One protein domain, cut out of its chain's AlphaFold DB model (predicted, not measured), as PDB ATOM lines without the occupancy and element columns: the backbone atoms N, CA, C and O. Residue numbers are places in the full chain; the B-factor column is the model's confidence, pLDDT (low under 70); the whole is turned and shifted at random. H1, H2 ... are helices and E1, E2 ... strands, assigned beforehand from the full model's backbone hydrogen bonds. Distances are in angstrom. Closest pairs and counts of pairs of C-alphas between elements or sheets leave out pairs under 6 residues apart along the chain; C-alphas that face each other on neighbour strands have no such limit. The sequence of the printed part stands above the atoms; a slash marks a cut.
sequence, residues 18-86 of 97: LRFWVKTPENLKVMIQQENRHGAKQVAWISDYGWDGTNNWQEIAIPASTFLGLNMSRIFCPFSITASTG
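Overview. This is residues 18 to 86 of the 97 residues of an uncharacterized protein of Hadesarchaea archaeon (UniProt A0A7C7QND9). Look first for a three-strand sheet, E3, E2 and E5, with a two-strand ribbon, E1 and E4, over part of one of its faces; the two are only partly face to face. The short helix H1 follows straight on from E3 and bridges towards E4, and a long link, residues 64 to 74, leads from the ribbon back to the sheet. The 69 printed residues run E1 E2 E3 H1 E4 E5, mostly strand, with both sheets antiparallel. The whole is compact, with a radius of gyration of the C-alphas of 12.4 A and spans of 35 by 25 by 15 A.

Arrangement. Begin at the inner strand E2, residues 28 to 34. Beside it is edge strand E3, residues 41 to 45, antiparallel at 158 degrees; N 30 and O 44 are 2.8 A apart, and the two form a hairpin. The other edge strand, E5, residues 75 to 83, is antiparallel to E2 at 161 degrees, with N 31 and O 80 at 2.8 A. In the ribbon, E1, residues 18 to 23, and E4, residues 58 to 63, are antiparallel at 154 degrees, with N 62 and O 18 at 2.8 A. E1 is apart from E3 and from E5. H1, residues 46 to 49, only grazes the three-strand sheet with residues 46 to 47. Its closest C-alpha pair with E4 is Tyr 49 and Ile 60, 6.1 A. H1 is too short for an O i to N i+4 pair; its one O i to N i+3 pair is within range.

Along the chain. Find C-alpha 18 at (12.552, 4.463, -32.877), where E1 begins and runs 16.4 A. E2 covers 20.2 A, E3 13.4 A, H1 5.2 A and E4 16.3 A. E5 runs 22.0 A to C-alpha 83 at (13.184, -12.912, -27.641).

Size, cuts and confidence. The C-alphas farthest apart, Glu 35 and Thr 54, are 34.9 A apart. The printed part has no cut; E4 to E5 is the long link. No printed residue is under 70 in pLDDT.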
ATOM      1  N   LEU A  18      11.572   5.124 -33.731       98.62
ATOM      2  CA  LEU A  18      12.552   4.463 -32.877       98.62
ATOM      3  C   LEU A  18      13.562   3.738 -33.771       98.62
ATOM      4  O   LEU A  18      13.172   2.855 -34.537       98.62
ATOM      5  N   ARG A  19      14.844   4.074 -33.638       98.62
ATOM      6  CA  ARG A  19      15.953   3.427 -34.344       98.62
ATOM      7  C   ARG A  19      16.881   2.722 -33.373       98.62
ATOM      8  O   ARG A  19      17.092   3.195 -32.257       98.62
ATOM      9  N   PHE A  20      17.416   1.588 -33.797       98.75
ATOM     10  CA  PHE A  20      18.458   0.868 -33.076       98.75
ATOM     11  C   PHE A  20      19.159  -0.118 -34.004       98.75
ATOM     12  O   PHE A  20      18.571  -0.627 -34.961       98.75
ATOM     13  N   TRP A  21      20.404  -0.439 -33.683       98.69
ATOM     14  CA  TRP A  21      21.121  -1.541 -34.301       98.69
ATOM     15  C   TRP A  21      20.860  -2.828 -33.532       98.69
ATOM     16  O   TRP A  21      20.821  -2.840 -32.300       98.69
ATOM     17  N   VAL A  22      20.706  -3.934 -34.256       98.50
ATOM     18  CA  VAL A  22      20.521  -5.260 -33.669       98.50
ATOM     19  C   VAL A  22      21.368  -6.303 -34.384       98.50
ATOM     20  O   VAL A  22      21.529  -6.268 -35.602       98.50
ATOM     21  N   LYS A  23      21.888  -7.263 -33.617       98.44
ATOM     22  CA  LYS A  23      22.464  -8.511 -34.121       98.44
ATOM     23  C   LYS A  23      21.837  -9.667 -33.361       98.44
ATOM     24  O   LYS A  23      22.012  -9.785 -32.147       98.44
ATOM     25  N   THR A  24      21.075 -10.496 -34.064       97.94
ATOM     26  CA  THR A  24      20.290 -11.565 -33.449       97.94
ATOM     27  C   THR A  24      20.036 -12.712 -34.428       97.94
ATOM     28  O   THR A  24      19.837 -12.457 -35.617       97.94
ATOM     29  N   PRO A  25      20.016 -13.972 -33.957       96.25
ATOM     30  CA  PRO A  25      19.589 -15.112 -34.760       96.25
ATOM     31  C   PRO A  25      18.059 -15.294 -34.800       96.25
ATOM     32  O   PRO A  25      17.584 -16.199 -35.481       96.25
ATOM     33  N   GLU A  26      17.281 -14.487 -34.067       96.50
ATOM     34  CA  GLU A  26      15.831 -14.656 -33.921       96.50
ATOM     35  C   GLU A  26      15.054 -13.350 -34.107       96.50
ATOM     36  O   GLU A  26      15.550 -12.254 -33.867       96.50
ATOM     37  N   ASN A  27      13.777 -13.476 -34.476       97.50
ATOM     38  CA  ASN A  27      12.874 -12.337 -34.538       97.50
ATOM     39  C   ASN A  27      12.581 -11.832 -33.118       97.50
ATOM     40  O   ASN A  27      12.034 -12.563 -32.285       97.50
ATOM     41  N   LEU A  28      12.914 -10.572 -32.852       98.06
ATOM     42  CA  LEU A  28      12.728  -9.952 -31.544       98.06
ATOM     43  C   LEU A  28      11.452  -9.118 -31.478       98.06
ATOM     44  O   LEU A  28      11.001  -8.514 -32.454       98.06
ATOM     45  N   LYS A  29      10.907  -9.057 -30.266       98.00
ATOM     46  CA  LYS A  29       9.737  -8.271 -29.903       98.00
ATOM     47  C   LYS A  29      10.179  -6.996 -29.195       98.00
ATOM     48  O   LYS A  29      10.673  -7.059 -28.069       98.00
ATOM     49  N   VAL A  30       9.954  -5.852 -29.827       98.38
ATOM     50  CA  VAL A  30      10.182  -4.519 -29.261       98.38
ATOM     51  C   VAL A  30       8.893  -4.006 -28.638       98.38
ATOM     52  O   VAL A  30       7.802  -4.203 -29.173       98.38
ATOM     53  N   MET A  31       8.999  -3.370 -27.477       97.88
ATOM     54  CA  MET A  31       7.865  -2.835 -26.736       97.88
ATOM     55  C   MET A  31       8.183  -1.484 -26.117       97.88
ATOM     56  O   MET A  31       9.287  -1.258 -25.618       97.88
ATOM     57  N   ILE A  32       7.160  -0.637 -26.053       98.00
ATOM     58  CA  ILE A  32       7.189   0.631 -25.319       98.00
ATOM     59  C   ILE A  32       6.000   0.677 -24.360       98.00
ATOM     60  O   ILE A  32       4.971   0.047 -24.621       98.00
ATOM     61  N   GLN A  33       6.137   1.388 -23.240       97.50
ATOM     62  CA  GLN A  33       5.124   1.438 -22.183       97.50
ATOM     63  C   GLN A  33       4.790   2.874 -21.790       97.50
ATOM     64  O   GLN A  33       5.694   3.655 -21.491       97.50
ATOM     65  N   GLN A  34       3.501   3.209 -21.731       96.50
ATOM     66  CA  GLN A  34       3.045   4.536 -21.307       96.50
ATOM     67  C   GLN A  34       2.853   4.652 -19.789       96.50
ATOM     68  O   GLN A  34       2.645   3.659 -19.105       96.50
ATOM     69  N   GLU A  35       2.839   5.892 -19.305       94.44
ATOM     70  CA  GLU A  35       2.439   6.384 -17.980       94.44
ATOM     71  C   GLU A  35       3.236   5.873 -16.777       94.44
ATOM     72  O   GLU A  35       3.771   6.681 -16.021       94.44
ATOM     73  N   ASN A  36       3.273   4.560 -16.564       94.19
ATOM     74  CA  ASN A  36       3.904   3.899 -15.427       94.19
ATOM     75  C   ASN A  36       4.127   2.401 -15.716       94.19
ATOM     76  O   ASN A  36       3.779   1.887 -16.778       94.19
ATOM     77  N   ARG A  37       4.652   1.665 -14.731       91.06
ATOM     78  CA  ARG A  37       4.913   0.213 -14.814       91.06
ATOM     79  C   ARG A  37       3.685  -0.670 -15.088       91.06
ATOM     80  O   ARG A  37       3.853  -1.828 -15.472       91.06
ATOM     81  N   HIS A  38       2.474  -0.150 -14.898       92.88
ATOM     82  CA  HIS A  38       1.203  -0.825 -15.177       92.88
ATOM     83  C   HIS A  38       0.484  -0.264 -16.410       92.88
ATOM     84  O   HIS A  38      -0.562  -0.790 -16.788       92.88
ATOM     85  N   GLY A  39       1.020   0.784 -17.040       94.56
ATOM     86  CA  GLY A  39       0.400   1.393 -18.206       94.56
ATOM     87  C   GLY A  39       0.471   0.496 -19.438       94.56
ATOM     88  O   GLY A  39       1.211  -0.496 -19.481       94.56
ATOM     89  N   ALA A  40      -0.334   0.852 -20.439       96.88
ATOM     90  CA  ALA A  40      -0.463   0.093 -21.674       96.88
ATOM     91  C   ALA A  40       0.885  -0.056 -22.395       96.88
ATOM     92  O   ALA A  40       1.718   0.855 -22.394       96.88
ATOM     93  N   LYS A  41       1.072  -1.220 -23.021       96.62
ATOM     94  CA  LYS A  41       2.236  -1.535 -23.847       96.62
ATOM     95  C   LYS A  41       1.805  -1.684 -25.293       96.62
ATOM     96  O   LYS A  41       0.772  -2.297 -25.552       96.62
ATOM     97  N   GLN A  42       2.626  -1.186 -26.206       97.69
ATOM     98  CA  GLN A  42       2.530  -1.540 -27.619       97.69
ATOM     99  C   GLN A  42       3.725  -2.381 -28.034       97.69
ATOM    100  O   GLN A  42       4.768  -2.359 -27.380       97.69
ATOM    101  N   VAL A  43       3.524  -3.163 -29.088       97.06
ATOM    102  CA  VAL A  43       4.441  -4.196 -29.559       97.06
ATOM    103  C   VAL A  43       4.761  -3.951 -31.025       97.06
ATOM    104  O   VAL A  43       3.860  -3.659 -31.803       97.06
ATOM    105  N   ALA A  44       6.015  -4.172 -31.394       98.19
ATOM    106  CA  ALA A  44       6.480  -4.249 -32.767       98.19
ATOM    107  C   ALA A  44       7.423  -5.453 -32.919       98.19
ATOM    108  O   ALA A  44       8.220  -5.730 -32.018       98.19
ATOM    109  N   TRP A  45       7.339  -6.179 -34.033       98.25
ATOM    110  CA  TRP A  45       8.284  -7.249 -34.366       98.25
ATOM    111  C   TRP A  45       9.295  -6.737 -35.378       98.25
ATOM    112  O   TRP A  45       8.905  -6.139 -36.372       98.25
ATOM    113  N   ILE A  46      10.588  -6.982 -35.165       98.31
ATOM    114  CA  ILE A  46      11.632  -6.420 -36.042       98.31
ATOM    115  C   ILE A  46      11.557  -6.939 -37.490       98.31
ATOM    116  O   ILE A  46      11.963  -6.239 -38.414       98.31
ATOM    117  N   SER A  47      10.988  -8.131 -37.702       97.88
ATOM    118  CA  SER A  47      10.687  -8.684 -39.037       97.88
ATOM    119  C   SER A  47       9.728  -7.827 -39.866       97.88
ATOM    120  O   SER A  47       9.839  -7.832 -41.089       97.88
ATOM    121  N   ASP A  48       8.851  -7.043 -39.235       98.38
ATOM    122  CA  ASP A  48       7.963  -6.110 -39.942       98.38
ATOM    123  C   ASP A  48       8.709  -4.839 -40.409       98.38
ATOM    124  O   ASP A  48       8.167  -4.043 -41.175       98.38
ATOM    125  N   TYR A  49       9.961  -4.652 -39.968       98.19
ATOM    126  CA  TYR A  49      10.761  -3.433 -40.157       98.19
ATOM    127  C   TYR A  49      12.147  -3.713 -40.752       98.19
ATOM    128  O   TYR A  49      13.116  -3.022 -40.448       98.19
ATOM    129  N   GLY A  50      12.237  -4.722 -41.620       94.25
ATOM    130  CA  GLY A  50      13.425  -4.962 -42.443       94.25
ATOM    131  C   GLY A  50      14.460  -5.915 -41.850       94.25
ATOM    132  O   GLY A  50      15.504  -6.089 -42.473       94.25
ATOM    133  N   TRP A  51      14.178  -6.562 -40.710       98.00
ATOM    134  CA  TRP A  51      15.048  -7.630 -40.212       98.00
ATOM    135  C   TRP A  51      15.111  -8.800 -41.202       98.00
ATOM    136  O   TRP A  51      14.085  -9.392 -41.543       98.00
ATOM    137  N   ASP A  52      16.317  -9.149 -41.646       97.06
ATOM    138  CA  ASP A  52      16.544 -10.084 -42.757       97.06
ATOM    139  C   ASP A  52      16.688 -11.563 -42.352       97.06
ATOM    140  O   ASP A  52      16.921 -12.429 -43.199       97.06
ATOM    141  N   GLY A  53      16.560 -11.878 -41.062       96.00
ATOM    142  CA  GLY A  53      16.734 -13.241 -40.554       96.00
ATOM    143  C   GLY A  53      18.190 -13.676 -40.382       96.00
ATOM    144  O   GLY A  53      18.442 -14.807 -39.960       96.00
ATOM    145  N   THR A  54      19.162 -12.818 -40.702       94.94
ATOM    146  CA  THR A  54      20.583 -13.128 -40.560       94.94
ATOM    147  C   THR A  54      21.129 -12.634 -39.225       94.94
ATOM    148  O   THR A  54      20.708 -11.616 -38.678       94.94
ATOM    149  N   ASN A  55      22.132 -13.340 -38.698       96.94
ATOM    150  CA  ASN A  55      22.803 -12.964 -37.453       96.94
ATOM    151  C   ASN A  55      23.924 -11.929 -37.684       96.94
ATOM    152  O   ASN A  55      25.026 -12.053 -37.139       96.94
ATOM    153  N   ASN A  56      23.661 -10.933 -38.533       98.00
ATOM    154  CA  ASN A  56      24.534  -9.791 -38.797       98.00
ATOM    155  C   ASN A  56      23.955  -8.521 -38.163       98.00
ATOM    156  O   ASN A  56      22.769  -8.459 -37.840       98.00
ATOM    157  N   TRP A  57      24.810  -7.514 -37.970       98.56
ATOM    158  CA  TRP A  57      24.359  -6.196 -37.533       98.56
ATOM    159  C   TRP A  57      23.494  -5.546 -38.609       98.56
ATOM    160  O   TRP A  57      23.908  -5.462 -39.765       98.56
ATOM    161  N   GLN A  58      22.327  -5.063 -38.202       98.19
ATOM    162  CA  GLN A  58      21.406  -4.319 -39.049       98.19
ATOM    163  C   GLN A  58      20.694  -3.233 -38.249       98.19
ATOM    164  O   GLN A  58      20.422  -3.407 -37.059       98.19
ATOM    165  N   GLU A  59      20.411  -2.114 -38.906       98.44
ATOM    166  CA  GLU A  59      19.609  -1.031 -38.341       98.44
ATOM    167  C   GLU A  59      18.125  -1.349 -38.540       98.44
ATOM    168  O   GLU A  59      17.694  -1.685 -39.643       98.44
ATOM    169  N   ILE A  60      17.341  -1.231 -37.471       98.69
ATOM    170  CA  ILE A  60      15.884  -1.341 -37.496       98.69
ATOM    171  C   ILE A  60      15.300   0.036 -37.198       98.69
ATOM    172  O   ILE A  60      15.680   0.674 -36.217       98.69
ATOM    173  N   ALA A  61      14.348   0.467 -38.025       98.56
ATOM    174  CA  ALA A  61      13.614   1.715 -37.853       98.56
ATOM    175  C   ALA A  61      12.114   1.422 -37.729       98.56
ATOM    176  O   ALA A  61      11.478   0.943 -38.669       98.56
ATOM    177  N   ILE A  62      11.550   1.693 -36.552       98.62
ATOM    178  CA  ILE A  62      10.136   1.467 -36.240       98.62
ATOM    179  C   ILE A  62       9.434   2.828 -36.178       98.62
ATOM    180  O   ILE A  62       9.664   3.580 -35.226       98.62
ATOM    181  N   PRO A  63       8.545   3.157 -37.134       98.31
ATOM    182  CA  PRO A  63       7.803   4.413 -37.112       98.31
ATOM    183  C   PRO A  63       7.002   4.567 -35.819       98.31
ATOM    184  O   PRO A  63       6.346   3.618 -35.380       98.31
ATOM    185  N   ALA A  64       6.972   5.772 -35.245       97.69
ATOM    186  CA  ALA A  64       6.202   6.084 -34.039       97.69
ATOM    187  C   ALA A  64       4.703   5.787 -34.221       97.69
ATOM    188  O   ALA A  64       4.021   5.386 -33.277       97.69
ATOM    189  N   SER A  65       4.204   5.894 -35.460       96.75
ATOM    190  CA  SER A  65       2.839   5.523 -35.846       96.75
ATOM    191  C   SER A  65       2.523   4.037 -35.677       96.75
ATOM    192  O   SER A  65       1.357   3.671 -35.751       96.75
ATOM    193  N   THR A  66       3.514   3.173 -35.453       97.81
ATOM    194  CA  THR A  66       3.301   1.766 -35.079       97.81
ATOM    195  C   THR A  66       2.643   1.653 -33.705       97.81
ATOM    196  O   THR A  66       1.801   0.787 -33.472       97.81
ATOM    197  N   PHE A  67       2.988   2.550 -32.780       96.31
ATOM    198  CA  PHE A  67       2.575   2.472 -31.380       96.31
ATOM    199  C   PHE A  67       1.249   3.209 -31.124       96.31
ATOM    200  O   PHE A  67       1.129   4.025 -30.207       96.31
ATOM    201  N   LEU A  68       0.237   2.927 -31.952       92.88
ATOM    202  CA  LEU A  68      -1.071   3.584 -31.888       92.88
ATOM    203  C   LEU A  68      -1.750   3.400 -30.523       92.88
ATOM    204  O   LEU A  68      -1.642   2.365 -29.863       92.88
ATOM    205  N   GLY A  69      -2.502   4.420 -30.112       92.25
ATOM    206  CA  GLY A  69      -3.271   4.405 -28.867       92.25
ATOM    207  C   GLY A  69      -2.456   4.680 -27.601       92.25
ATOM    208  O   GLY A  69      -3.044   4.729 -26.524       92.25
ATOM    209  N   LEU A  70      -1.139   4.897 -27.710       95.56
ATOM    210  CA  LEU A  70      -0.332   5.388 -26.596       95.56
ATOM    211  C   LEU A  70      -0.286   6.914 -26.558       95.56
ATOM    212  O   LEU A  70      -0.203   7.590 -27.583       95.56
ATOM    213  N   ASN A  71      -0.259   7.463 -25.346       96.25
ATOM    214  CA  ASN A  71       0.083   8.858 -25.137       96.25
ATOM    215  C   ASN A  71       1.608   9.038 -25.204       96.25
ATOM    216  O   ASN A  71       2.304   8.948 -24.189       96.25
ATOM    217  N   MET A  72       2.117   9.352 -26.397       96.94
ATOM    218  CA  MET A  72       3.551   9.550 -26.649       96.94
ATOM    219  C   MET A  72       4.180  10.681 -25.824       96.94
ATOM    220  O   MET A  72       5.395  10.720 -25.683       96.94
ATOM    221  N   SER A  73       3.393  11.577 -25.218       97.38
ATOM    222  CA  SER A  73       3.929  12.605 -24.313       97.38
ATOM    223  C   SER A  73       4.273  12.090 -22.908       97.38
ATOM    224  O   SER A  73       4.873  12.818 -22.118       97.38
ATOM    225  N   ARG A  74       3.890  10.847 -22.585       96.81
ATOM    226  CA  ARG A  74       4.018  10.249 -21.251       96.81
ATOM    227  C   ARG A  74       4.512   8.808 -21.337       96.81
ATOM    228  O   ARG A  74       3.824   7.891 -20.901       96.81
ATOM    229  N   ILE A  75       5.701   8.590 -21.884       97.69
ATOM    230  CA  ILE A  75       6.271   7.246 -22.030       97.69
ATOM    231  C   ILE A  75       7.128   6.893 -20.815       97.69
ATOM    232  O   ILE A  75       8.103   7.573 -20.522       97.69
ATOM    233  N   PHE A  76       6.748   5.839 -20.096       96.94
ATOM    234  CA  PHE A  76       7.459   5.327 -18.920       96.94
ATOM    235  C   PHE A  76       8.656   4.457 -19.312       96.94
ATOM    236  O   PHE A  76       9.741   4.601 -18.757       96.94
ATOM    237  N   CYS A  77       8.474   3.568 -20.291       96.75
ATOM    238  CA  CYS A  77       9.541   2.727 -20.826       96.75
ATOM    239  C   CYS A  77       9.673   3.004 -22.330       96.75
ATOM    240  O   CYS A  77       8.831   2.525 -23.097       96.75
ATOM    241  N   PRO A  78      10.673   3.800 -22.757       97.25
ATOM    242  CA  PRO A  78      10.833   4.197 -24.156       97.25
ATOM    243  C   PRO A  78      11.381   3.079 -25.043       97.25
ATOM    244  O   PRO A  78      11.287   3.179 -26.262       97.25
ATOM    245  N   PHE A  79      11.954   2.034 -24.443       98.12
ATOM    246  CA  PHE A  79      12.484   0.880 -25.148       98.12
ATOM    247  C   PHE A  79      12.559  -0.329 -24.216       98.12
ATOM    248  O   PHE A  79      13.128  -0.266 -23.126       98.12
ATOM    249  N   SER A  80      12.011  -1.447 -24.671       97.75
ATOM    250  CA  SER A  80      12.256  -2.773 -24.117       97.75
ATOM    251  C   SER A  80      12.214  -3.786 -25.251       97.75
ATOM    252  O   SER A  80      11.473  -3.612 -26.218       97.75
ATOM    253  N   ILE A  81      13.014  -4.836 -25.149       97.75
ATOM    254  CA  ILE A  81      13.163  -5.831 -26.207       97.75
ATOM    255  C   ILE A  81      13.289  -7.218 -25.591       97.75
ATOM    256  O   ILE A  81      13.830  -7.379 -24.495       97.75
ATOM    257  N   THR A  82      12.737  -8.223 -26.261       96.75
ATOM    258  CA  THR A  82      12.796  -9.608 -25.796       96.75
ATOM    259  C   THR A  82      12.763 -10.584 -26.967       96.75
ATOM    260  O   THR A  82      12.226 -10.272 -28.032       96.75
ATOM    261  N   ALA A  83      13.328 -11.767 -26.755       95.69
ATOM    262  CA  ALA A  83      13.184 -12.912 -27.641       95.69
ATOM    263  C   ALA A  83      12.018 -13.789 -27.159       95.69
ATOM    264  O   ALA A  83      11.704 -13.827 -25.967       95.69
ATOM    265  N   SER A  84      11.362 -14.498 -28.080       91.81
ATOM    266  CA  SER A  84      10.284 -15.438 -27.716       91.81
ATOM    267  C   SER A  84      10.824 -16.702 -27.043       91.81
ATOM    268  O   SER A  84      10.108 -17.375 -26.300       91.81
ATOM    269  N   THR A  85      12.087 -17.013 -27.308       91.25
ATOM    270  CA  THR A  85      12.835 -18.161 -26.803       91.25
ATOM    271  C   THR A  85      14.132 -17.693 -26.145       91.25
ATOM    272  O   THR A  85      14.475 -16.512 -26.171       91.25
ATOM    273  N   GLY A  86      14.842 -18.601 -25.470       86.12
ATOM    274  CA  GLY A  86      16.140 -18.282 -24.875       86.12
ATOM    275  C   GLY A  86      17.192 -18.073 -25.960       86.12
ATOM    276  O   GLY A  86      17.810 -19.043 -26.387       86.12
TER     277      GLY A  86